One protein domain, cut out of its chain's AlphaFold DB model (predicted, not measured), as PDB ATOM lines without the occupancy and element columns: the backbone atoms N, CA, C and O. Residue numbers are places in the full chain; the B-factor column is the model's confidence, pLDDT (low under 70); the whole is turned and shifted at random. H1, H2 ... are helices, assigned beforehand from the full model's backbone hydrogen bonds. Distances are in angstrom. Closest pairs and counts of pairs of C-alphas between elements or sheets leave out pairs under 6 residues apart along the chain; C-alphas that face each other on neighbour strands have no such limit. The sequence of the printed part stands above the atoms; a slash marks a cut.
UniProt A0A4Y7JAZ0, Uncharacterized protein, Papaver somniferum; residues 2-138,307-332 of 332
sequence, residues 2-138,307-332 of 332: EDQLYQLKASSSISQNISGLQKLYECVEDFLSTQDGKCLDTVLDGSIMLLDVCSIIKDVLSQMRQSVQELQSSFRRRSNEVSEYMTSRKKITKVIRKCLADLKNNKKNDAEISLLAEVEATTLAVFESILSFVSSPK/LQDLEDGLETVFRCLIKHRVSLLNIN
ATOM      1  N   GLU A   2      17.779  63.682  39.550       80.12
ATOM      2  CA  GLU A   2      18.833  64.573  40.080       80.12
ATOM      3  C   GLU A   2      18.585  65.040  41.527       80.12
ATOM      4  O   GLU A   2      19.486  64.948  42.358       80.12
ATOM      5  N   ASP A   3      17.350  65.423  41.874       80.25
ATOM      6  CA  ASP A   3      16.993  65.810  43.250       80.25
ATOM      7  C   ASP A   3      17.227  64.686  44.272       80.25
ATOM      8  O   ASP A   3      17.715  64.937  45.374       80.25
ATOM      9  N   GLN A   4      16.917  63.431  43.916       82.88
ATOM     10  CA  GLN A   4      17.170  62.276  44.793       82.88
ATOM     11  C   GLN A   4      18.673  62.055  44.976       82.88
ATOM     12  O   GLN A   4      19.134  61.774  46.081       82.88
ATOM     13  N   LEU A   5      19.442  62.243  43.904       82.69
ATOM     14  CA  LEU A   5      20.894  62.132  43.928       82.69
ATOM     15  C   LEU A   5      21.536  63.202  44.825       82.69
ATOM     16  O   LEU A   5      22.449  62.905  45.596       82.69
ATOM     17  N   TYR A   6      21.037  64.440  44.760       81.81
ATOM     18  CA  TYR A   6      21.481  65.530  45.626       81.81
ATOM     19  C   TYR A   6      21.191  65.234  47.103       81.81
ATOM     20  O   TYR A   6      22.078  65.383  47.945       81.81
ATOM     21  N   GLN A   7      19.982  64.755  47.419       80.31
ATOM     22  CA  GLN A   7      19.602  64.395  48.790       80.31
ATOM     23  C   GLN A   7      20.470  63.264  49.358       80.31
ATOM     24  O   GLN A   7      20.930  63.358  50.495       80.31
ATOM     25  N   LEU A   8      20.760  62.234  48.557       80.81
ATOM     26  CA  LEU A   8      21.652  61.134  48.942       80.81
ATOM     27  C   LEU A   8      23.077  61.608  49.235       80.81
ATOM     28  O   LEU A   8      23.683  61.202  50.222       80.81
ATOM     29  N   LYS A   9      23.619  62.509  48.411       79.12
ATOM     30  CA  LYS A   9      24.964  63.069  48.624       79.12
ATOM     31  C   LYS A   9      25.046  63.988  49.843       79.12
ATOM     32  O   LYS A   9      26.129  64.150  50.406       79.12
ATOM     33  N   ALA A  10      23.935  64.615  50.219       77.44
ATOM     34  CA  ALA A  10      23.852  65.513  51.365       77.44
ATOM     35  C   ALA A  10      23.557  64.783  52.689       77.44
ATOM     36  O   ALA A  10      23.826  65.343  53.754       77.44
ATOM     37  N   SER A  11      23.008  63.563  52.649       75.56
ATOM     38  CA  SER A  11      22.636  62.829  53.860       75.56
ATOM     39  C   SER A  11      23.842  62.180  54.541       75.56
ATOM     40  O   SER A  11      24.636  61.459  53.933       75.56
ATOM     41  N   SER A  12      23.950  62.401  55.850       71.69
ATOM     42  CA  SER A  12      24.932  61.749  56.718       71.69
ATOM     43  C   SER A  12      24.446  60.412  57.289       71.69
ATOM     44  O   SER A  12      25.235  59.692  57.895       71.69
ATOM     45  N   SER A  13      23.165  60.062  57.115       82.25
ATOM     46  CA  SER A  13      22.557  58.879  57.734       82.25
ATOM     47  C   SER A  13      22.503  57.691  56.775       82.25
ATOM     48  O   SER A  13      21.938  57.769  55.685       82.25
ATOM     49  N   ILE A  14      23.036  56.546  57.209       82.00
ATOM     50  CA  ILE A  14      23.064  55.312  56.408       82.00
ATOM     51  C   ILE A  14      21.649  54.797  56.114       82.00
ATOM     52  O   ILE A  14      21.363  54.421  54.981       82.00
ATOM     53  N   SER A  15      20.742  54.820  57.094       79.88
ATOM     54  CA  SER A  15      19.366  54.338  56.903       79.88
ATOM     55  C   SER A  15      18.575  55.215  55.929       79.88
ATOM     56  O   SER A  15      17.855  54.706  55.067       79.88
ATOM     57  N   GLN A  16      18.765  56.537  55.996       83.19
ATOM     58  CA  GLN A  16      18.191  57.465  55.019       83.19
ATOM     59  C   GLN A  16      18.773  57.237  53.624       83.19
ATOM     60  O   GLN A  16      18.027  57.265  52.647       83.19
ATOM     61  N   ASN A  17      20.074  56.954  53.536       87.25
ATOM     62  CA  ASN A  17      20.733  56.649  52.273       87.25
ATOM     63  C   ASN A  17      20.195  55.372  51.617       87.25
ATOM     64  O   ASN A  17      19.961  55.363  50.414       87.25
ATOM     65  N   ILE A  18      19.917  54.319  52.386       87.19
ATOM     66  CA  ILE A  18      19.302  53.090  51.857       87.19
ATOM     67  C   ILE A  18      17.884  53.360  51.330       87.19
ATOM     68  O   ILE A  18      17.560  52.986  50.203       87.19
ATOM     69  N   SER A  19      17.053  54.073  52.099       86.88
ATOM     70  CA  SER A  19      15.708  54.457  51.642       86.88
ATOM     71  C   SER A  19      15.752  55.356  50.400       86.88
ATOM     72  O   SER A  19      14.932  55.214  49.492       86.88
ATOM     73  N   GLY A  20      16.721  56.272  50.334       89.19
ATOM     74  CA  GLY A  20      16.941  57.121  49.168       89.19
ATOM     75  C   GLY A  20      17.395  56.330  47.941       89.19
ATOM     76  O   GLY A  20      16.909  56.603  46.848       89.19
ATOM     77  N   LEU A  21      18.254  55.315  48.104       90.44
ATOM     78  CA  LEU A  21      18.650  54.432  47.002       90.44
ATOM     79  C   LEU A  21      17.462  53.663  46.436       90.44
ATOM     80  O   LEU A  21      17.333  53.575  45.218       90.44
ATOM     81  N   GLN A  22      16.575  53.149  47.289       90.50
ATOM     82  CA  GLN A  22      15.360  52.484  46.821       90.50
ATOM     83  C   GLN A  22      14.551  53.410  45.895       90.50
ATOM     84  O   GLN A  22      14.267  53.049  44.754       90.50
ATOM     85  N   LYS A  23      14.262  54.637  46.348       92.00
ATOM     86  CA  LYS A  23      13.534  55.646  45.557       92.00
ATOM     87  C   LYS A  23      14.277  56.037  44.282       92.00
ATOM     88  O   LYS A  23      13.658  56.289  43.248       92.00
ATOM     89  N   LEU A  24      15.606  56.110  44.347       91.31
ATOM     90  CA  LEU A  24      16.441  56.416  43.193       91.31
ATOM     91  C   LEU A  24      16.299  55.335  42.120       91.31
ATOM     92  O   LEU A  24      16.069  55.673  40.964       91.31
ATOM     93  N   TYR A  25      16.382  54.056  42.491       90.00
ATOM     94  CA  TYR A  25      16.236  52.960  41.534       90.00
ATOM     95  C   TYR A  25      14.807  52.805  41.005       90.00
ATOM     96  O   TYR A  25      14.640  52.425  39.849       90.00
ATOM     97  N   GLU A  26      13.784  53.163  41.785       89.50
ATOM     98  CA  GLU A  26      12.415  53.318  41.271       89.50
ATOM     99  C   GLU A  26      12.364  54.389  40.161       89.50
ATOM    100  O   GLU A  26      11.847  54.124  39.080       89.50
ATOM    101  N   CYS A  27      13.004  55.550  40.357       88.25
ATOM    102  CA  CYS A  27      13.094  56.589  39.318       88.25
ATOM    103  C   CYS A  27      13.903  56.149  38.084       88.25
ATOM    104  O   CYS A  27      13.629  56.595  36.970       88.25
ATOM    105  N   VAL A  28      14.953  55.345  38.276       87.38
ATOM    106  CA  VAL A  28      15.782  54.828  37.174       87.38
ATOM    107  C   VAL A  28      14.978  53.878  36.297       87.38
ATOM    108  O   VAL A  28      15.112  53.913  35.078       87.38
ATOM    109  N   GLU A  29      14.113  53.072  36.898       86.44
ATOM    110  CA  GLU A  29      13.231  52.167  36.172       86.44
ATOM    111  C   GLU A  29      12.243  52.916  35.260       86.44
ATOM    112  O   GLU A  29      12.077  52.563  34.087       86.44
ATOM    113  N   ASP A  30      11.641  53.993  35.770       85.75
ATOM    114  CA  ASP A  30      10.759  54.860  34.983       85.75
ATOM    115  C   ASP A  30      11.516  55.507  33.814       85.75
ATOM    116  O   ASP A  30      11.013  55.573  32.693       85.75
ATOM    117  N   PHE A  31      12.759  55.939  34.054       83.62
ATOM    118  CA  PHE A  31      13.623  56.512  33.022       83.62
ATOM    119  C   PHE A  31      13.966  55.498  31.925       83.62
ATOM    120  O   PHE A  31      13.837  55.811  30.741       83.62
ATOM    121  N   LEU A  32      14.358  54.275  32.298       81.25
ATOM    122  CA  LEU A  32      14.692  53.212  31.348       81.25
ATOM    123  C   LEU A  32      13.505  52.824  30.459       81.25
ATOM    124  O   LEU A  32      13.695  52.554  29.278       81.25
ATOM    125  N   SER A  33      12.282  52.889  30.988       78.19
ATOM    126  CA  SER A  33      11.054  52.597  30.236       78.19
ATOM    127  C   SER A  33      10.785  53.569  29.071       78.19
ATOM    128  O   SER A  33       9.917  53.303  28.245       78.19
ATOM    129  N   THR A  34      11.506  54.695  29.002       76.12
ATOM    130  CA  THR A  34      11.325  55.751  27.985       76.12
ATOM    131  C   THR A  34      12.461  55.844  26.962       76.12
ATOM    132  O   THR A  34      12.402  56.695  26.075       76.12
ATOM    133  N   GLN A  35      13.499  55.009  27.076       69.44
ATOM    134  CA  GLN A  35      14.715  55.116  26.264       69.44
ATOM    135  C   GLN A  35      14.752  54.124  25.091       69.44
ATOM    136  O   GLN A  35      14.542  52.928  25.272       69.44
ATOM    137  N   ASP A  36      15.121  54.618  23.903       61.31
ATOM    138  CA  ASP A  36      15.355  53.820  22.690       61.31
ATOM    139  C   ASP A  36      16.805  53.287  22.660       61.31
ATOM    140  O   ASP A  36      17.703  53.856  22.035       61.31
ATOM    141  N   GLY A  37      17.040  52.192  23.389       61.16
ATOM    142  CA  GLY A  37      17.940  51.092  22.994       61.16
ATOM    143  C   GLY A  37      19.380  51.385  22.546       61.16
ATOM    144  O   GLY A  37      19.900  50.639  21.716       61.16
ATOM    145  N   LYS A  38      20.065  52.436  23.027       64.31
ATOM    146  CA  LYS A  38      21.471  52.694  22.649       64.31
ATOM    147  C   LYS A  38      22.483  52.508  23.782       64.31
ATOM    148  O   LYS A  38      22.544  53.304  24.710       64.31
ATOM    149  N   CYS A  39      23.338  51.504  23.558       56.56
ATOM    150  CA  CYS A  39      24.637  51.186  24.165       56.56
ATOM    151  C   CYS A  39      24.662  51.115  25.700       56.56
ATOM    152  O   CYS A  39      24.936  52.102  26.383       56.56
ATOM    153  N   LEU A  40      24.430  49.906  26.215       68.00
ATOM    154  CA  LEU A  40      24.216  49.643  27.637       68.00
ATOM    155  C   LEU A  40      25.163  48.592  28.232       68.00
ATOM    156  O   LEU A  40      25.022  48.247  29.400       68.00
ATOM    157  N   ASP A  41      26.143  48.101  27.469       71.88
ATOM    158  CA  ASP A  41      27.049  47.037  27.927       71.88
ATOM    159  C   ASP A  41      27.865  47.463  29.159       71.88
ATOM    160  O   ASP A  41      27.986  46.712  30.123       71.88
ATOM    161  N   THR A  42      28.349  48.710  29.195       76.12
ATOM    162  CA  THR A  42      29.098  49.241  30.348       76.12
ATOM    163  C   THR A  42      28.224  49.417  31.593       76.12
ATOM    164  O   THR A  42      28.698  49.197  32.706       76.12
ATOM    165  N   VAL A  43      26.947  49.772  31.418       81.00
ATOM    166  CA  VAL A  43      25.969  49.894  32.513       81.00
ATOM    167  C   VAL A  43      25.557  48.508  33.015       81.00
ATOM    168  O   VAL A  43      25.401  48.296  34.219       81.00
ATOM    169  N   LEU A  44      25.428  47.533  32.111       84.94
ATOM    170  CA  LEU A  44      25.180  46.137  32.455       84.94
ATOM    171  C   LEU A  44      26.331  45.549  33.272       84.94
ATOM    172  O   LEU A  44      26.052  44.909  34.288       84.94
ATOM    173  N   ASP A  45      27.586  45.796  32.896       85.62
ATOM    174  CA  ASP A  45      28.759  45.392  33.683       85.62
ATOM    175  C   ASP A  45      28.759  46.046  35.075       85.62
ATOM    176  O   ASP A  45      28.940  45.361  36.086       85.62
ATOM    177  N   GLY A  46      28.465  47.352  35.145       87.88
ATOM    178  CA  GLY A  46      28.295  48.079  36.407       87.88
ATOM    179  C   GLY A  46      27.216  47.458  37.302       87.88
ATOM    180  O   GLY A  46      27.433  47.243  38.495       87.88
ATOM    181  N   SER A  47      26.075  47.057  36.727       89.62
ATOM    182  CA  SER A  47      24.981  46.414  37.472       89.62
ATOM    183  C   SER A  47      25.374  45.067  38.100       89.62
ATOM    184  O   SER A  47      24.926  44.763  39.205       89.62
ATOM    185  N   ILE A  48      26.232  44.274  37.437       91.25
ATOM    186  CA  ILE A  48      26.760  43.011  37.991       91.25
ATOM    187  C   ILE A  48      27.617  43.318  39.208       91.25
ATOM    188  O   ILE A  48      27.394  42.759  40.278       91.25
ATOM    189  N   MET A  49      28.554  44.255  39.057       91.75
ATOM    190  CA  MET A  49      29.440  44.659  40.143       91.75
ATOM    191  C   MET A  49      28.643  45.158  41.356       91.75
ATOM    192  O   MET A  49      28.953  44.787  42.488       91.75
ATOM    193  N   LEU A  50      27.606  45.975  41.144       93.06
ATOM    194  CA  LEU A  50      26.742  46.447  42.227       93.06
ATOM    195  C   LEU A  50      26.031  45.296  42.943       93.06
ATOM    196  O   LEU A  50      25.962  45.306  44.172       93.06
ATOM    197  N   LEU A  51      25.523  44.304  42.208       94.75
ATOM    198  CA  LEU A  51      24.899  43.117  42.798       94.75
ATOM    199  C   LEU A  51      25.901  42.304  43.621       94.75
ATOM    200  O   LEU A  51      25.596  41.978  44.767       94.75
ATOM    201  N   ASP A  52      27.098  42.054  43.089       93.69
ATOM    202  CA  ASP A  52      28.154  41.311  43.785       93.69
ATOM    203  C   ASP A  52      28.554  42.000  45.098       93.69
ATOM    204  O   ASP A  52      28.635  41.369  46.157       93.69
ATOM    205  N   VAL A  53      28.760  43.321  45.059       93.75
ATOM    206  CA  VAL A  53      29.099  44.119  46.247       93.75
ATOM    207  C   VAL A  53      27.939  44.119  47.243       93.75
ATOM    208  O   VAL A  53      28.164  43.917  48.437       93.75
ATOM    209  N   CYS A  54      26.701  44.291  46.775       93.62
ATOM    210  CA  CYS A  54      25.512  44.259  47.623       93.62
ATOM    211  C   CYS A  54      25.358  42.905  48.336       93.62
ATOM    212  O   CYS A  54      25.115  42.867  49.544       93.62
ATOM    213  N   SER A  55      25.590  41.791  47.633       95.69
ATOM    214  CA  SER A  55      25.602  40.445  48.219       95.69
ATOM    215  C   SER A  55      26.654  40.302  49.321       95.69
ATOM    216  O   SER A  55      26.329  39.834  50.410       95.69
ATOM    217  N   ILE A  56      27.882  40.784  49.096       95.12
ATOM    218  CA  ILE A  56      28.936  40.771  50.123       95.12
ATOM    219  C   ILE A  56      28.515  41.575  51.361       95.12
ATOM    220  O   ILE A  56      28.771  41.150  52.489       95.12
ATOM    221  N   ILE A  57      27.884  42.739  51.177       92.00
ATOM    222  CA  ILE A  57      27.438  43.583  52.294       92.00
ATOM    223  C   ILE A  57      26.350  42.881  53.101       92.00
ATOM    224  O   ILE A  57      26.439  42.864  54.329       92.00
ATOM    225  N   LYS A  58      25.369  42.264  52.436       94.88
ATOM    226  CA  LYS A  58      24.340  41.461  53.109       94.88
ATOM    227  C   LYS A  58      24.966  40.350  53.949       94.88
ATOM    228  O   LYS A  58      24.670  40.253  55.136       94.88
ATOM    229  N   ASP A  59      25.897  39.588  53.380       94.44
ATOM    230  CA  ASP A  59      26.592  38.516  54.099       94.44
ATOM    231  C   ASP A  59      27.379  39.038  55.309       94.44
ATOM    232  O   ASP A  59      27.449  38.381  56.350       94.44
ATOM    233  N   VAL A  60      27.996  40.216  55.182       92.25
ATOM    234  CA  VAL A  60      28.721  40.890  56.268       92.25
ATOM    235  C   VAL A  60      27.777  41.308  57.393       92.25
ATOM    236  O   VAL A  60      28.106  41.081  58.561       92.25
ATOM    237  N   LEU A  61      26.634  41.914  57.060       88.62
ATOM    238  CA  LEU A  61      25.633  42.329  58.041       88.62
ATOM    239  C   LEU A  61      25.069  41.108  58.774       88.62
ATOM    240  O   LEU A  61      25.151  41.067  60.003       88.62
ATOM    241  N   SER A  62      24.675  40.063  58.037       93.19
ATOM    242  CA  SER A  62      24.152  38.817  58.610       93.19
ATOM    243  C   SER A  62      25.157  38.124  59.523       93.19
ATOM    244  O   SER A  62      24.810  37.724  60.636       93.19
ATOM    245  N   GLN A  63      26.427  38.026  59.120       92.25
ATOM    246  CA  GLN A  63      27.472  37.460  59.980       92.25
ATOM    247  C   GLN A  63      27.699  38.296  61.246       92.25
ATOM    248  O   GLN A  63      27.906  37.738  62.328       92.25
ATOM    249  N   MET A  64      27.671  39.627  61.132       89.81
ATOM    250  CA  MET A  64      27.837  40.512  62.283       89.81
ATOM    251  C   MET A  64      26.658  40.370  63.248       89.81
ATOM    252  O   MET A  64      26.882  40.172  64.443       89.81
ATOM    253  N   ARG A  65      25.425  40.393  62.739       91.75
ATOM    254  CA  ARG A  65      24.203  40.241  63.535       91.75
ATOM    255  C   ARG A  65      24.162  38.898  64.251       91.75
ATOM    256  O   ARG A  65      23.953  38.867  65.460       91.75
ATOM    257  N   GLN A  66      24.482  37.814  63.545       93.62
ATOM    258  CA  GLN A  66      24.595  36.482  64.135       93.62
ATOM    259  C   GLN A  66      25.619  36.461  65.283       93.62
ATOM    260  O   GLN A  66      25.327  35.962  66.366       93.62
ATOM    261  N   SER A  67      26.794  37.077  65.098       88.12
ATOM    262  CA  SER A  67      27.815  37.141  66.156       88.12
ATOM    263  C   SER A  67      27.374  37.958  67.380       88.12
ATOM    264  O   SER A  67      27.724  37.623  68.513       88.12
ATOM    265  N   VAL A  68      26.581  39.015  67.167       88.19
ATOM    266  CA  VAL A  68      25.982  39.832  68.232       88.19
ATOM    267  C   VAL A  68      24.954  39.012  69.016       88.19
ATOM    268  O   VAL A  68      25.012  38.987  70.247       88.19
ATOM    269  N   GLN A  69      24.070  38.289  68.325       90.81
ATOM    270  CA  GLN A  69      23.052  37.423  68.930       90.81
ATOM    271  C   GLN A  69      23.657  36.267  69.732       90.81
ATOM    272  O   GLN A  69      23.193  35.951  70.834       90.81
ATOM    273  N   GLU A  70      24.709  35.642  69.205       90.00
ATOM    274  CA  GLU A  70      25.459  34.591  69.893       90.00
ATOM    275  C   GLU A  70      26.078  35.125  71.187       90.00
ATOM    276  O   GLU A  70      25.862  34.547  72.254       90.00
ATOM    277  N   LEU A  71      26.741  36.284  71.133       86.62
ATOM    278  CA  LEU A  71      27.342  36.908  72.312       86.62
ATOM    279  C   LEU A  71      26.293  37.321  73.359       86.62
ATOM    280  O   LEU A  71      26.465  37.082  74.558       86.62
ATOM    281  N   GLN A  72      25.175  37.911  72.938       83.69
ATOM    282  CA  GLN A  72      24.065  38.214  73.847       83.69
ATOM    283  C   GLN A  72      23.509  36.948  74.509       83.69
ATOM    284  O   GLN A  72      23.242  36.930  75.719       83.69
ATOM    285  N   SER A  73      23.328  35.887  73.718       85.69
ATOM    286  CA  SER A  73      22.849  34.591  74.189       85.69
ATOM    287  C   SER A  73      23.824  33.976  75.185       85.69
ATOM    288  O   SER A  73      23.386  33.453  76.216       85.69
ATOM    289  N   SER A  74      25.130  34.099  74.937       82.44
ATOM    290  CA  SER A  74      26.171  33.658  75.861       82.44
ATOM    291  C   SER A  74      26.037  34.395  77.196       82.44
ATOM    292  O   SER A  74      25.945  33.748  78.240       82.44
ATOM    293  N   PHE A  75      25.893  35.726  77.186       78.31
ATOM    294  CA  PHE A  75      25.689  36.505  78.410       78.31
ATOM    295  C   PHE A  75      24.418  36.097  79.163       78.31
ATOM    296  O   PHE A  75      24.459  35.949  80.387       78.31
ATOM    297  N   ARG A  76      23.306  35.828  78.461       78.81
ATOM    298  CA  ARG A  76      22.059  35.339  79.084       78.81
ATOM    299  C   ARG A  76      22.237  33.966  79.735       78.81
ATOM    300  O   ARG A  76      21.686  33.717  80.808       78.81
ATOM    301  N   ARG A  77      23.027  33.091  79.111       78.50
ATOM    302  CA  ARG A  77      23.385  31.762  79.633       78.50
ATOM    303  C   ARG A  77      24.506  31.809  80.679       78.50
ATOM    304  O   ARG A  77      24.856  30.768  81.220       78.50
ATOM    305  N   ARG A  78      25.037  32.999  80.997       72.50
ATOM    306  CA  ARG A  78      26.216  33.212  81.859       72.50
ATOM    307  C   ARG A  78      27.491  32.524  81.332       72.50
ATOM    308  O   ARG A  78      28.401  32.248  82.108       72.50
ATOM    309  N   SER A  79      27.554  32.294  80.019       69.81
ATOM    310  CA  SER A  79      28.727  31.835  79.263       69.81
ATOM    311  C   SER A  79      29.547  33.035  78.758       69.81
ATOM    312  O   SER A  79      28.988  34.088  78.431       69.81
ATOM    313  N   ASN A  80      30.873  32.902  78.696       70.31
ATOM    314  CA  ASN A  80      31.799  33.972  78.305       70.31
ATOM    315  C   ASN A  80      32.393  33.766  76.897       70.31
ATOM    316  O   ASN A  80      33.608  33.703  76.744       70.31
ATOM    317  N   GLU A  81      31.554  33.772  75.860       80.50
ATOM    318  CA  GLU A  81      31.964  33.575  74.450       80.50
ATOM    319  C   GLU A  81      32.478  34.869  73.776       80.50
ATOM    320  O   GLU A  81      32.295  35.150  72.591       80.50
ATOM    321  N   VAL A  82      33.141  35.712  74.570       80.31
ATOM    322  CA  VAL A  82      33.684  37.011  74.144       80.31
ATOM    323  C   VAL A  82      34.815  36.818  73.123       80.31
ATOM    324  O   VAL A  82      34.970  37.611  72.191       80.31
ATOM    325  N   SER A  83      35.612  35.757  73.272       78.12
ATOM    326  CA  SER A  83      36.704  35.393  72.359       78.12
ATOM    327  C   SER A  83      36.217  34.979  70.969       78.12
ATOM    328  O   SER A  83      36.855  35.306  69.963       78.12
ATOM    329  N   GLU A  84      35.093  34.276  70.913       87.19
ATOM    330  CA  GLU A  84      34.437  33.767  69.716       87.19
ATOM    331  C   GLU A  84      33.879  34.939  68.911       87.19
ATOM    332  O   GLU A  84      34.238  35.088  67.738       87.19
ATOM    333  N   TYR A  85      33.144  35.848  69.572       85.75
ATOM    334  CA  TYR A  85      32.718  37.120  68.980       85.75
ATOM    335  C   TYR A  85      33.915  37.886  68.406       85.75
ATOM    336  O   TYR A  85      33.918  38.249  67.233       85.75
ATOM    337  N   MET A  86      34.990  38.060  69.182       83.38
ATOM    338  CA  MET A  86      36.190  38.778  68.730       83.38
ATOM    339  C   MET A  86      36.875  38.117  67.527       83.38
ATOM    340  O   MET A  86      37.465  38.797  66.680       83.38
ATOM    341  N   THR A  87      36.823  36.790  67.439       86.00
ATOM    342  CA  THR A  87      37.371  36.034  66.310       86.00
ATOM    343  C   THR A  87      36.498  36.189  65.069       86.00
ATOM    344  O   THR A  87      37.032  36.473  63.993       86.00
ATOM    345  N   SER A  88      35.176  36.063  65.214       86.50
ATOM    346  CA  SER A  88      34.206  36.313  64.142       86.50
ATOM    347  C   SER A  88      34.336  37.741  63.614       86.50
ATOM    348  O   SER A  88      34.602  37.954  62.429       86.50
ATOM    349  N   ARG A  89      34.341  38.721  64.523       87.25
ATOM    350  CA  ARG A  89      34.560  40.141  64.252       87.25
ATOM    351  C   ARG A  89      35.790  40.375  63.378       87.25
ATOM    352  O   ARG A  89      35.688  41.024  62.343       87.25
ATOM    353  N   LYS A  90      36.945  39.793  63.728       85.19
ATOM    354  CA  LYS A  90      38.185  39.904  62.931       85.19
ATOM    355  C   LYS A  90      38.039  39.343  61.515       85.19
ATOM    356  O   LYS A  90      38.592  39.936  60.583       85.19
ATOM    357  N   LYS A  91      37.345  38.212  61.351       88.50
ATOM    358  CA  LYS A  91      37.088  37.599  60.038       88.50
ATOM    359  C   LYS A  91      36.209  38.513  59.186       88.50
ATOM    360  O   LYS A  91      36.614  38.850  58.075       88.50
ATOM    361  N   ILE A  92      35.105  39.005  59.746       87.94
ATOM    362  CA  ILE A  92      34.198  39.957  59.090       87.94
ATOM    363  C   ILE A  92      34.969  41.205  58.649       87.94
ATOM    364  O   ILE A  92      34.943  41.580  57.477       87.94
ATOM    365  N   THR A  93      35.775  41.807  59.533       86.81
ATOM    366  CA  THR A  93      36.561  42.991  59.153       86.81
ATOM    367  C   THR A  93      37.622  42.696  58.085       86.81
ATOM    368  O   THR A  93      38.091  43.612  57.410       86.81
ATOM    369  N   LYS A  94      38.075  41.446  57.924       87.00
ATOM    370  CA  LYS A  94      38.985  41.065  56.833       87.00
ATOM    371  C   LYS A  94      38.248  41.025  55.493       87.00
ATOM    372  O   LYS A  94      38.787  41.542  54.519       87.00
ATOM    373  N   VAL A  95      37.035  40.467  55.469       92.25
ATOM    374  CA  VAL A  95      36.158  40.460  54.286       92.25
ATOM    375  C   VAL A  95      35.855  41.891  53.845       92.25
ATOM    376  O   VAL A  95      36.111  42.231  52.693       92.25
ATOM    377  N   ILE A  96      35.450  42.759  54.779       87.19
ATOM    378  CA  ILE A  96      35.163  44.171  54.483       87.19
ATOM    379  C   ILE A  96      36.375  44.876  53.867       87.19
ATOM    380  O   ILE A  96      36.260  45.538  52.841       87.19
ATOM    381  N   ARG A  97      37.564  44.721  54.466       88.94
ATOM    382  CA  ARG A  97      38.783  45.362  53.946       88.94
ATOM    383  C   ARG A  97      39.146  44.892  52.547       88.94
ATOM    384  O   ARG A  97      39.649  45.698  51.774       88.94
ATOM    385  N   LYS A  98      38.926  43.609  52.245       91.50
ATOM    386  CA  LYS A  98      39.138  43.071  50.902       91.50
ATOM    387  C   LYS A  98      38.171  43.729  49.916       91.50
ATOM    388  O   LYS A  98      38.628  44.328  48.956       91.50
ATOM    389  N   CYS A  99      36.874  43.723  50.228       91.25
ATOM    390  CA  CYS A  99      35.841  44.337  49.394       91.25
ATOM    391  C   CYS A  99      36.118  45.830  49.123       91.25
ATOM    392  O   CYS A  99      36.137  46.255  47.974       91.25
ATOM    393  N   LEU A 100      36.450  46.615  50.156       88.38
ATOM    394  CA  LEU A 100      36.803  48.035  50.001       88.38
ATOM    395  C   LEU A 100      38.068  48.260  49.153       88.38
ATOM    396  O   LEU A 100      38.169  49.264  48.449       88.38
ATOM    397  N   ALA A 101      39.053  47.360  49.228       89.00
ATOM    398  CA  ALA A 101      40.251  47.443  48.395       89.00
ATOM    399  C   ALA A 101      39.928  47.155  46.922       89.00
ATOM    400  O   ALA A 101      40.384  47.893  46.049       89.00
ATOM    401  N   ASP A 102      39.106  46.137  46.667       87.31
ATOM    402  CA  ASP A 102      38.662  45.764  45.324       87.31
ATOM    403  C   ASP A 102      37.868  46.920  44.679       87.31
ATOM    404  O   ASP A 102      38.167  47.318  43.554       87.31
ATOM    405  N   LEU A 103      36.966  47.568  45.432       84.62
ATOM    406  CA  LEU A 103      36.226  48.762  44.991       84.62
ATOM    407  C   LEU A 103      37.137  49.935  44.601       84.62
ATOM    408  O   LEU A 103      36.895  50.628  43.612       84.62
ATOM    409  N   LYS A 104      38.214  50.168  45.361       81.25
ATOM    410  CA  LYS A 104      39.142  51.276  45.101       81.25
ATOM    411  C   LYS A 104      39.948  51.080  43.814       81.25
ATOM    412  O   LYS A 104      40.293  52.069  43.170       81.25
ATOM    413  N   ASN A 105      40.231  49.834  43.444       74.44
ATOM    414  CA  ASN A 105      41.015  49.498  42.256       74.44
ATOM    415  C   ASN A 105      40.214  49.629  40.945       74.44
ATOM    416  O   ASN A 105      40.819  49.671  39.878       74.44
ATOM    417  N   ASN A 106      38.883  49.749  41.020       64.31
ATOM    418  CA  ASN A 106      37.982  49.778  39.861       64.31
ATOM    419  C   ASN A 106      37.561  51.192  39.403       64.31
ATOM    420  O   ASN A 106      36.783  51.320  38.458       64.31
ATOM    421  N   LYS A 107      38.064  52.273  40.024       63.25
ATOM    422  CA  LYS A 107      37.731  53.657  39.627       63.25
ATOM    423  C   LYS A 107      38.409  54.014  38.293       63.25
ATOM    424  O   LYS A 107      39.598  54.322  38.266       63.25
ATOM    425  N   LYS A 108      37.661  53.957  37.183       58.75
ATOM    426  CA  LYS A 108      38.099  54.435  35.857       58.75
ATOM    427  C   LYS A 108      38.001  55.968  35.801       58.75
ATOM    428  O   LYS A 108      37.008  56.532  36.242       58.75
ATOM    429  N   ASN A 109      39.037  56.628  35.277       52.75
ATOM    430  CA  ASN A 109      39.217  58.086  35.372       52.75
ATOM    431  C   ASN A 109      38.623  58.913  34.216       52.75
ATOM    432  O   ASN A 109      38.589  60.127  34.346       52.75
ATOM    433  N   ASP A 110      38.148  58.308  33.124       49.16
ATOM    434  CA  ASP A 110      37.847  59.048  31.884       49.16
ATOM    435  C   ASP A 110      36.554  58.579  31.198       49.16
ATOM    436  O   ASP A 110      36.582  58.044  30.092       49.16
ATOM    437  N   ALA A 111      35.397  58.771  31.830       51.59
ATOM    438  CA  ALA A 111      34.121  58.611  31.136       51.59
ATOM    439  C   ALA A 111      33.245  59.848  31.336       51.59
ATOM    440  O   ALA A 111      33.037  60.304  32.459       51.59
ATOM    441  N   GLU A 112      32.745  60.375  30.220       50.53
ATOM    442  CA  GLU A 112      31.635  61.319  30.160       50.53
ATOM    443  C   GLU A 112      30.515  60.811  31.086       50.53
ATOM    444  O   GLU A 112      30.022  59.693  30.926       50.53
ATOM    445  N   ILE A 113      30.211  61.575  32.141       58.22
ATOM    446  CA  ILE A 113      29.344  61.124  33.237       58.22
ATOM    447  C   ILE A 113      27.914  61.055  32.708       58.22
ATOM    448  O   ILE A 113      27.222  62.068  32.618       58.22
ATOM    449  N   SER A 114      27.465  59.854  32.352       78.69
ATOM    450  CA  SER A 114      26.043  59.600  32.159       78.69
ATOM    451  C   SER A 114      25.336  59.620  33.516       78.69
ATOM    452  O   SER A 114      25.920  59.288  34.551       78.69
ATOM    453  N   LEU A 115      24.049  59.965  33.519       82.38
ATOM    454  CA  LEU A 115      23.222  59.950  34.728       82.38
ATOM    455  C   LEU A 115      23.259  58.576  35.432       82.38
ATOM    456  O   LEU A 115      23.310  58.502  36.656       82.38
ATOM    457  N   LEU A 116      23.315  57.482  34.660       82.88
ATOM    458  CA  LEU A 116      23.437  56.109  35.171       82.88
ATOM    459  C   LEU A 116      24.795  55.842  35.842       82.88
ATOM    460  O   LEU A 116      24.830  55.196  36.888       82.88
ATOM    461  N   ALA A 117      25.894  56.387  35.310       84.00
ATOM    462  CA  ALA A 117      27.201  56.308  35.966       84.00
ATOM    463  C   ALA A 117      27.205  57.065  37.310       84.00
ATOM    464  O   ALA A 117      27.853  56.648  38.272       84.00
ATOM    465  N   GLU A 118      26.440  58.155  37.412       84.62
ATOM    466  CA  GLU A 118      26.278  58.902  38.661       84.62
ATOM    467  C   GLU A 118      25.447  58.138  39.709       84.62
ATOM    468  O   GLU A 118      25.768  58.173  40.902       84.62
ATOM    469  N   VAL A 119      24.413  57.411  39.269       88.25
ATOM    470  CA  VAL A 119      23.629  56.485  40.106       88.25
ATOM    471  C   VAL A 119      24.509  55.353  40.631       88.25
ATOM    472  O   VAL A 119      24.488  55.071  41.833       88.25
ATOM    473  N   GLU A 120      25.319  54.736  39.768       88.31
ATOM    474  CA  GLU A 120      26.271  53.691  40.159       88.31
ATOM    475  C   GLU A 120      27.268  54.212  41.201       88.31
ATOM    476  O   GLU A 120      27.413  53.622  42.275       88.31
ATOM    477  N   ALA A 121      27.898  55.361  40.940       87.50
ATOM    478  CA  ALA A 121      28.850  55.975  41.862       87.50
ATOM    479  C   ALA A 121      28.214  56.327  43.218       87.50
ATOM    480  O   ALA A 121      28.835  56.139  44.267       87.50
ATOM    481  N   THR A 122      26.970  56.813  43.209       89.19
ATOM    482  CA  THR A 122      26.216  57.119  44.436       89.19
ATOM    483  C   THR A 122      25.907  55.845  45.220       89.19
ATOM    484  O   THR A 122      26.108  55.804  46.432       89.19
ATOM    485  N   THR A 123      25.498  54.776  44.535       91.25
ATOM    486  CA  THR A 123      25.228  53.467  45.148       91.25
ATOM    487  C   THR A 123      26.482  52.884  45.789       91.25
ATOM    488  O   THR A 123      26.450  52.474  46.951       91.25
ATOM    489  N   LEU A 124      27.618  52.937  45.088       91.06
ATOM    490  CA  LEU A 124      28.911  52.525  45.631       91.06
ATOM    491  C   LEU A 124      29.315  53.340  46.861       91.06
ATOM    492  O   LEU A 124      29.812  52.765  47.824       91.06
ATOM    493  N   ALA A 125      29.080  54.652  46.876       89.44
ATOM    494  CA  ALA A 125      29.388  55.484  48.039       89.44
ATOM    495  C   ALA A 125      28.557  55.090  49.277       89.44
ATOM    496  O   ALA A 125      29.084  55.037  50.392       89.44
ATOM    497  N   VAL A 126      27.276  54.757  49.094       88.12
ATOM    498  CA  VAL A 126      26.421  54.248  50.181       88.12
ATOM    499  C   VAL A 126      26.909  52.878  50.660       88.12
ATOM    500  O   VAL A 126      27.026  52.651  51.864       88.12
ATOM    501  N   PHE A 127      27.272  51.984  49.740       90.94
ATOM    502  CA  PHE A 127      27.860  50.678  50.048       90.94
ATOM    503  C   PHE A 127      29.183  50.789  50.820       90.94
ATOM    504  O   PHE A 127      29.358  50.122  51.845       90.94
ATOM    505  N   GLU A 128      30.086  51.679  50.400       88.19
ATOM    506  CA  GLU A 128      31.327  52.002  51.117       88.19
ATOM    507  C   GLU A 128      31.033  52.510  52.543       88.19
ATOM    508  O   GLU A 128      31.738  52.137  53.488       88.19
ATOM    509  N   SER A 129      29.978  53.313  52.723       85.56
ATOM    510  CA  SER A 129      29.546  53.820  54.033       85.56
ATOM    511  C   SER A 129      29.043  52.705  54.959       85.56
ATOM    512  O   SER A 129      29.503  52.606  56.100       85.56
ATOM    513  N   ILE A 130      28.196  51.792  54.462       86.19
ATOM    514  CA  ILE A 130      27.713  50.624  55.227       86.19
ATOM    515  C   ILE A 130      28.892  49.743  55.659       86.19
ATOM    516  O   ILE A 130      29.035  49.404  56.836       86.19
ATOM    517  N   LEU A 131      29.788  49.410  54.725       84.94
ATOM    518  CA  LEU A 131      30.989  48.626  55.015       84.94
ATOM    519  C   LEU A 131      31.879  49.311  56.062       84.94
ATOM    520  O   LEU A 131      32.407  48.656  56.965       84.94
ATOM    521  N   SER A 132      32.030  50.632  55.977       83.88
ATOM    522  CA  SER A 132      32.825  51.417  56.924       83.88
ATOM    523  C   SER A 132      32.212  51.436  58.324       83.88
ATOM    524  O   SER A 132      32.941  51.242  59.303       83.88
ATOM    525  N   PHE A 133      30.887  51.583  58.424       84.75
ATOM    526  CA  PHE A 133      30.140  51.467  59.677       84.75
ATOM    527  C   PHE A 133      30.409  50.122  60.356       84.75
ATOM    528  O   PHE A 133      30.850  50.087  61.507       84.75
ATOM    529  N   VAL A 134      30.274  49.015  59.617       82.00
ATOM    530  CA  VAL A 134      30.526  47.676  60.170       82.00
ATOM    531  C   VAL A 134      32.009  47.463  60.475       82.00
ATOM    532  O   VAL A 134      32.350  46.799  61.450       82.00
ATOM    533  N   SER A 135      32.943  48.002  59.690       77.94
ATOM    534  CA  SER A 135      34.379  47.780  59.908       77.94
ATOM    535  C   SER A 135      34.934  48.508  61.135       77.94
ATOM    536  O   SER A 135      35.911  48.018  61.708       77.94
ATOM    537  N   SER A 136      34.336  49.642  61.517       66.62
ATOM    538  CA  SER A 136      34.902  50.652  62.424       66.62
ATOM    539  C   SER A 136      36.291  51.184  61.998       66.62
ATOM    540  O   SER A 136      37.143  50.434  61.500       66.62
ATOM    541  N   PRO A 137      36.601  52.476  62.216       48.34
ATOM    542  CA  PRO A 137      37.953  52.983  62.028       48.34
ATOM    543  C   PRO A 137      38.913  52.296  63.010       48.34
ATOM    544  O   PRO A 137      38.685  52.235  64.219       48.34
ATOM    545  N   LYS A 138      40.031  51.769  62.499       44.00
ATOM    546  CA  LYS A 138      41.146  51.371  63.362       44.00
ATOM    547  C   LYS A 138      41.632  52.632  64.086       44.00
ATOM    548  O   LYS A 138      42.325  53.435  63.470       44.00
ATOM    549  N   LEU A 307      21.486  46.511  62.790       86.56
ATOM    550  CA  LEU A 307      21.937  45.562  61.770       86.56
ATOM    551  C   LEU A 307      20.759  44.912  61.034       86.56
ATOM    552  O   LEU A 307      20.836  44.768  59.818       86.56
ATOM    553  N   GLN A 308      19.680  44.565  61.740       89.88
ATOM    554  CA  GLN A 308      18.454  44.042  61.131       89.88
ATOM    555  C   GLN A 308      17.814  45.066  60.183       89.88
ATOM    556  O   GLN A 308      17.541  44.734  59.034       89.88
ATOM    557  N   ASP A 309      17.648  46.316  60.619       85.75
ATOM    558  CA  ASP A 309      17.068  47.381  59.792       85.75
ATOM    559  C   ASP A 309      17.912  47.643  58.531       85.75
ATOM    560  O   ASP A 309      17.379  47.877  57.442       85.75
ATOM    561  N   LEU A 310      19.244  47.580  58.659       87.38
ATOM    562  CA  LEU A 310      20.163  47.690  57.525       87.38
ATOM    563  C   LEU A 310      20.063  46.487  56.578       87.38
ATOM    564  O   LEU A 310      20.095  46.689  55.366       87.38
ATOM    565  N   GLU A 311      19.951  45.260  57.095       88.50
ATOM    566  CA  GLU A 311      19.738  44.053  56.280       88.50
ATOM    567  C   GLU A 311      18.438  44.143  55.480       88.50
ATOM    568  O   GLU A 311      18.448  43.915  54.269       88.50
ATOM    569  N   ASP A 312      17.343  44.521  56.138       90.62
ATOM    570  CA  ASP A 312      16.020  44.616  55.522       90.62
ATOM    571  C   ASP A 312      15.972  45.722  54.465       90.62
ATOM    572  O   ASP A 312      15.481  45.513  53.355       90.62
ATOM    573  N   GLY A 313      16.536  46.893  54.770       88.62
ATOM    574  CA  GLY A 313      16.641  47.976  53.798       88.62
ATOM    575  C   GLY A 313      17.562  47.627  52.622       88.62
ATOM    576  O   GLY A 313      17.281  47.977  51.479       88.62
ATOM    577  N   LEU A 314      18.660  46.910  52.858       90.56
ATOM    578  CA  LEU A 314      19.554  46.497  51.778       90.56
ATOM    579  C   LEU A 314      18.928  45.411  50.895       90.56
ATOM    580  O   LEU A 314      19.177  45.379  49.692       90.56
ATOM    581  N   GLU A 315      18.080  44.551  51.459       94.25
ATOM    582  CA  GLU A 315      17.288  43.580  50.702       94.25
ATOM    583  C   GLU A 315      16.340  44.269  49.708       94.25
ATOM    584  O   GLU A 315      16.208  43.798  48.574       94.25
ATOM    585  N   THR A 316      15.729  45.405  50.069       93.19
ATOM    586  CA  THR A 316      14.895  46.156  49.113       93.19
ATOM    587  C   THR A 316      15.735  46.725  47.972       93.19
ATOM    588  O   THR A 316      15.386  46.537  46.806       93.19
ATOM    589  N   VAL A 317      16.892  47.322  48.279       92.31
ATOM    590  CA  VAL A 317      17.834  47.825  47.264       92.31
ATOM    591  C   VAL A 317      18.345  46.695  46.366       92.31
ATOM    592  O   VAL A 317      18.398  46.860  45.150       92.31
ATOM    593  N   PHE A 318      18.665  45.524  46.919       93.88
ATOM    594  CA  PHE A 318      19.102  44.359  46.145       93.88
ATOM    595  C   PHE A 318      18.049  43.923  45.119       93.88
ATOM    596  O   PHE A 318      18.374  43.675  43.958       93.88
ATOM    597  N   ARG A 319      16.766  43.904  45.504       94.50
ATOM    598  CA  ARG A 319      15.662  43.622  44.569       94.50
ATOM    599  C   ARG A 319      15.540  44.686  43.484       94.50
ATOM    600  O   ARG A 319      15.333  44.334  42.324       94.50
ATOM    601  N   CYS A 320      15.705  45.961  43.836       92.62
ATOM    602  CA  CYS A 320      15.735  47.055  42.867       92.62
ATOM    603  C   CYS A 320      16.889  46.901  41.866       92.62
ATOM    604  O   CYS A 320      16.669  47.065  40.670       92.62
ATOM    605  N   LEU A 321      18.087  46.514  42.320       91.88
ATOM    606  CA  LEU A 321      19.242  46.251  41.451       91.88
ATOM    607  C   LEU A 321      18.991  45.089  40.482       91.88
ATOM    608  O   LEU A 321      19.343  45.186  39.307       91.88
ATOM    609  N   ILE A 322      18.353  44.008  40.948       93.88
ATOM    610  CA  ILE A 322      17.952  42.891  40.080       93.88
ATOM    611  C   ILE A 322      16.959  43.377  39.024       93.88
ATOM    612  O   ILE A 322      17.154  43.103  37.841       93.88
ATOM    613  N   LYS A 323      15.912  44.102  39.439       91.88
ATOM    614  CA  LYS A 323      14.897  44.636  38.522       91.88
ATOM    615  C   LYS A 323      15.541  45.530  37.466       91.88
ATOM    616  O   LYS A 323      15.367  45.279  36.281       91.88
ATOM    617  N   HIS A 324      16.360  46.480  37.909       89.31
ATOM    618  CA  HIS A 324      17.113  47.376  37.046       89.31
ATOM    619  C   HIS A 324      17.935  46.595  36.016       89.31
ATOM    620  O   HIS A 324      17.811  46.841  34.822       89.31
ATOM    621  N   ARG A 325      18.709  45.590  36.447       90.94
ATOM    622  CA  ARG A 325      19.483  44.731  35.541       90.94
ATOM    623  C   ARG A 325      18.610  44.010  34.513       90.94
ATOM    624  O   ARG A 325      18.992  43.946  33.349       90.94
ATOM    625  N   VAL A 326      17.469  43.457  34.924       90.81
ATOM    626  CA  VAL A 326      16.525  42.800  34.005       90.81
ATOM    627  C   VAL A 326      16.017  43.793  32.961       90.81
ATOM    628  O   VAL A 326      15.994  43.470  31.778       90.81
ATOM    629  N   SER A 327      15.677  45.012  33.370       88.19
ATOM    630  CA  SER A 327      15.209  46.057  32.458       88.19
ATOM    631  C   SER A 327      16.300  46.515  31.494       88.19
ATOM    632  O   SER A 327      16.032  46.637  30.303       88.19
ATOM    633  N   LEU A 328      17.547  46.658  31.957       85.94
ATOM    634  CA  LEU A 328      18.699  46.906  31.083       85.94
ATOM    635  C   LEU A 328      18.868  45.785  30.033       85.94
ATOM    636  O   LEU A 328      19.067  46.071  28.858       85.94
ATOM    637  N   LEU A 329      18.753  44.513  30.436       87.44
ATOM    638  CA  LEU A 329      18.859  43.360  29.526       87.44
ATOM    639  C   LEU A 329      17.721  43.278  28.502       87.44
ATOM    640  O   LEU A 329      17.904  42.654  27.466       87.44
ATOM    641  N   ASN A 330      16.559  43.866  28.792       84.38
ATOM    642  CA  ASN A 330      15.416  43.888  27.875       84.38
ATOM    643  C   ASN A 330      15.482  45.042  26.857       84.38
ATOM    644  O   ASN A 330      14.750  45.012  25.871       84.38
ATOM    645  N   ILE A 331      16.293  46.071  27.126       78.56
ATOM    646  CA  ILE A 331      16.464  47.258  26.270       78.56
ATOM    647  C   ILE A 331      17.631  47.082  25.281       78.56
ATOM    648  O   ILE A 331      17.644  47.735  24.237       78.56
ATOM    649  N   ASN A 332      18.606  46.233  25.621       59.81
ATOM    650  CA  ASN A 332      19.781  45.899  24.805       59.81
ATOM    651  C   ASN A 332      19.469  44.762  23.819       59.81
ATOM    652  O   ASN A 332      19.952  44.833  22.667       59.81
TER     653      ASN A 332
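This is residues 2 to 138 and 307 to 332 of the 332 residues of an uncharacterized protein of Papaver somniferum (UniProt A0A4Y7JAZ0). Five long helices, H2 to H6, form a slender, nearly aligned bundle, with the short H1 packed on one side, in the groove between H2 and H5. H2, H5, H3 and H6 make a four-sided body, H4 lies along H3 and H5, and the hairpin end of H3 and H4 reaches past the other helices and makes the length. The bundle is up and down, each helix running against the one before. The printed part has 163 residues with six named helices, H1 to H6, and no named strand; it is all helix and only just compact, close to loose, with a radius of gyration of the C-alphas of 17.9 A and spans of 63 by 29 by 28 A.

The longest helix, H3, residues 41 to 76, touches H6, residues 307 to 331, closest at C-alphas Arg 65 and Leu 307, 6.0 A, at a shallow tilt of 18 degrees, opposite ways. H3 and H4, residues 82 to 105, form a hairpin, closest at C-alphas Ser 67 and Tyr 85, 5.7 A. The hub is H5, residues 115 to 135, which touches H3, closest at C-alphas Ile 57 and Leu 131, 6.7 A. H5, with residues 128 to 135 alone, touches H4. H2, residues 14 to 32, touches H6 at C-alphas Gln 22 and Val 317, the closest, 5.3 A. H1, residues 2 to 10, touches H2 and H5; its closest C-alphas to H2 are Leu 8 and Asn 17, 5.7 A. H2 and H4 are apart. In the six helices every O i to N i+4 pair is within hydrogen-bond range.

H3 is 52.7 A long, from C-alpha 41 at (27.049, 47.037, 27.927) to C-alpha 76 at (22.059, 35.339, 79.084). H6 is 36.0 A, H4 35.0 A, H5 30.1 A, H2 26.5 A and H1 12.4 A.

C-alphas Asp 36 and Arg 78 are the two farthest apart, 63.6 A. Residues 139 to 306 are not printed; C-alphas 138 and 307 are 20.1 A apart. No link printed whole is long. Residues 108 to 113 stand free. pLDDT is under 70 at 19 residues, among them 35 to 40 and 106 to 113.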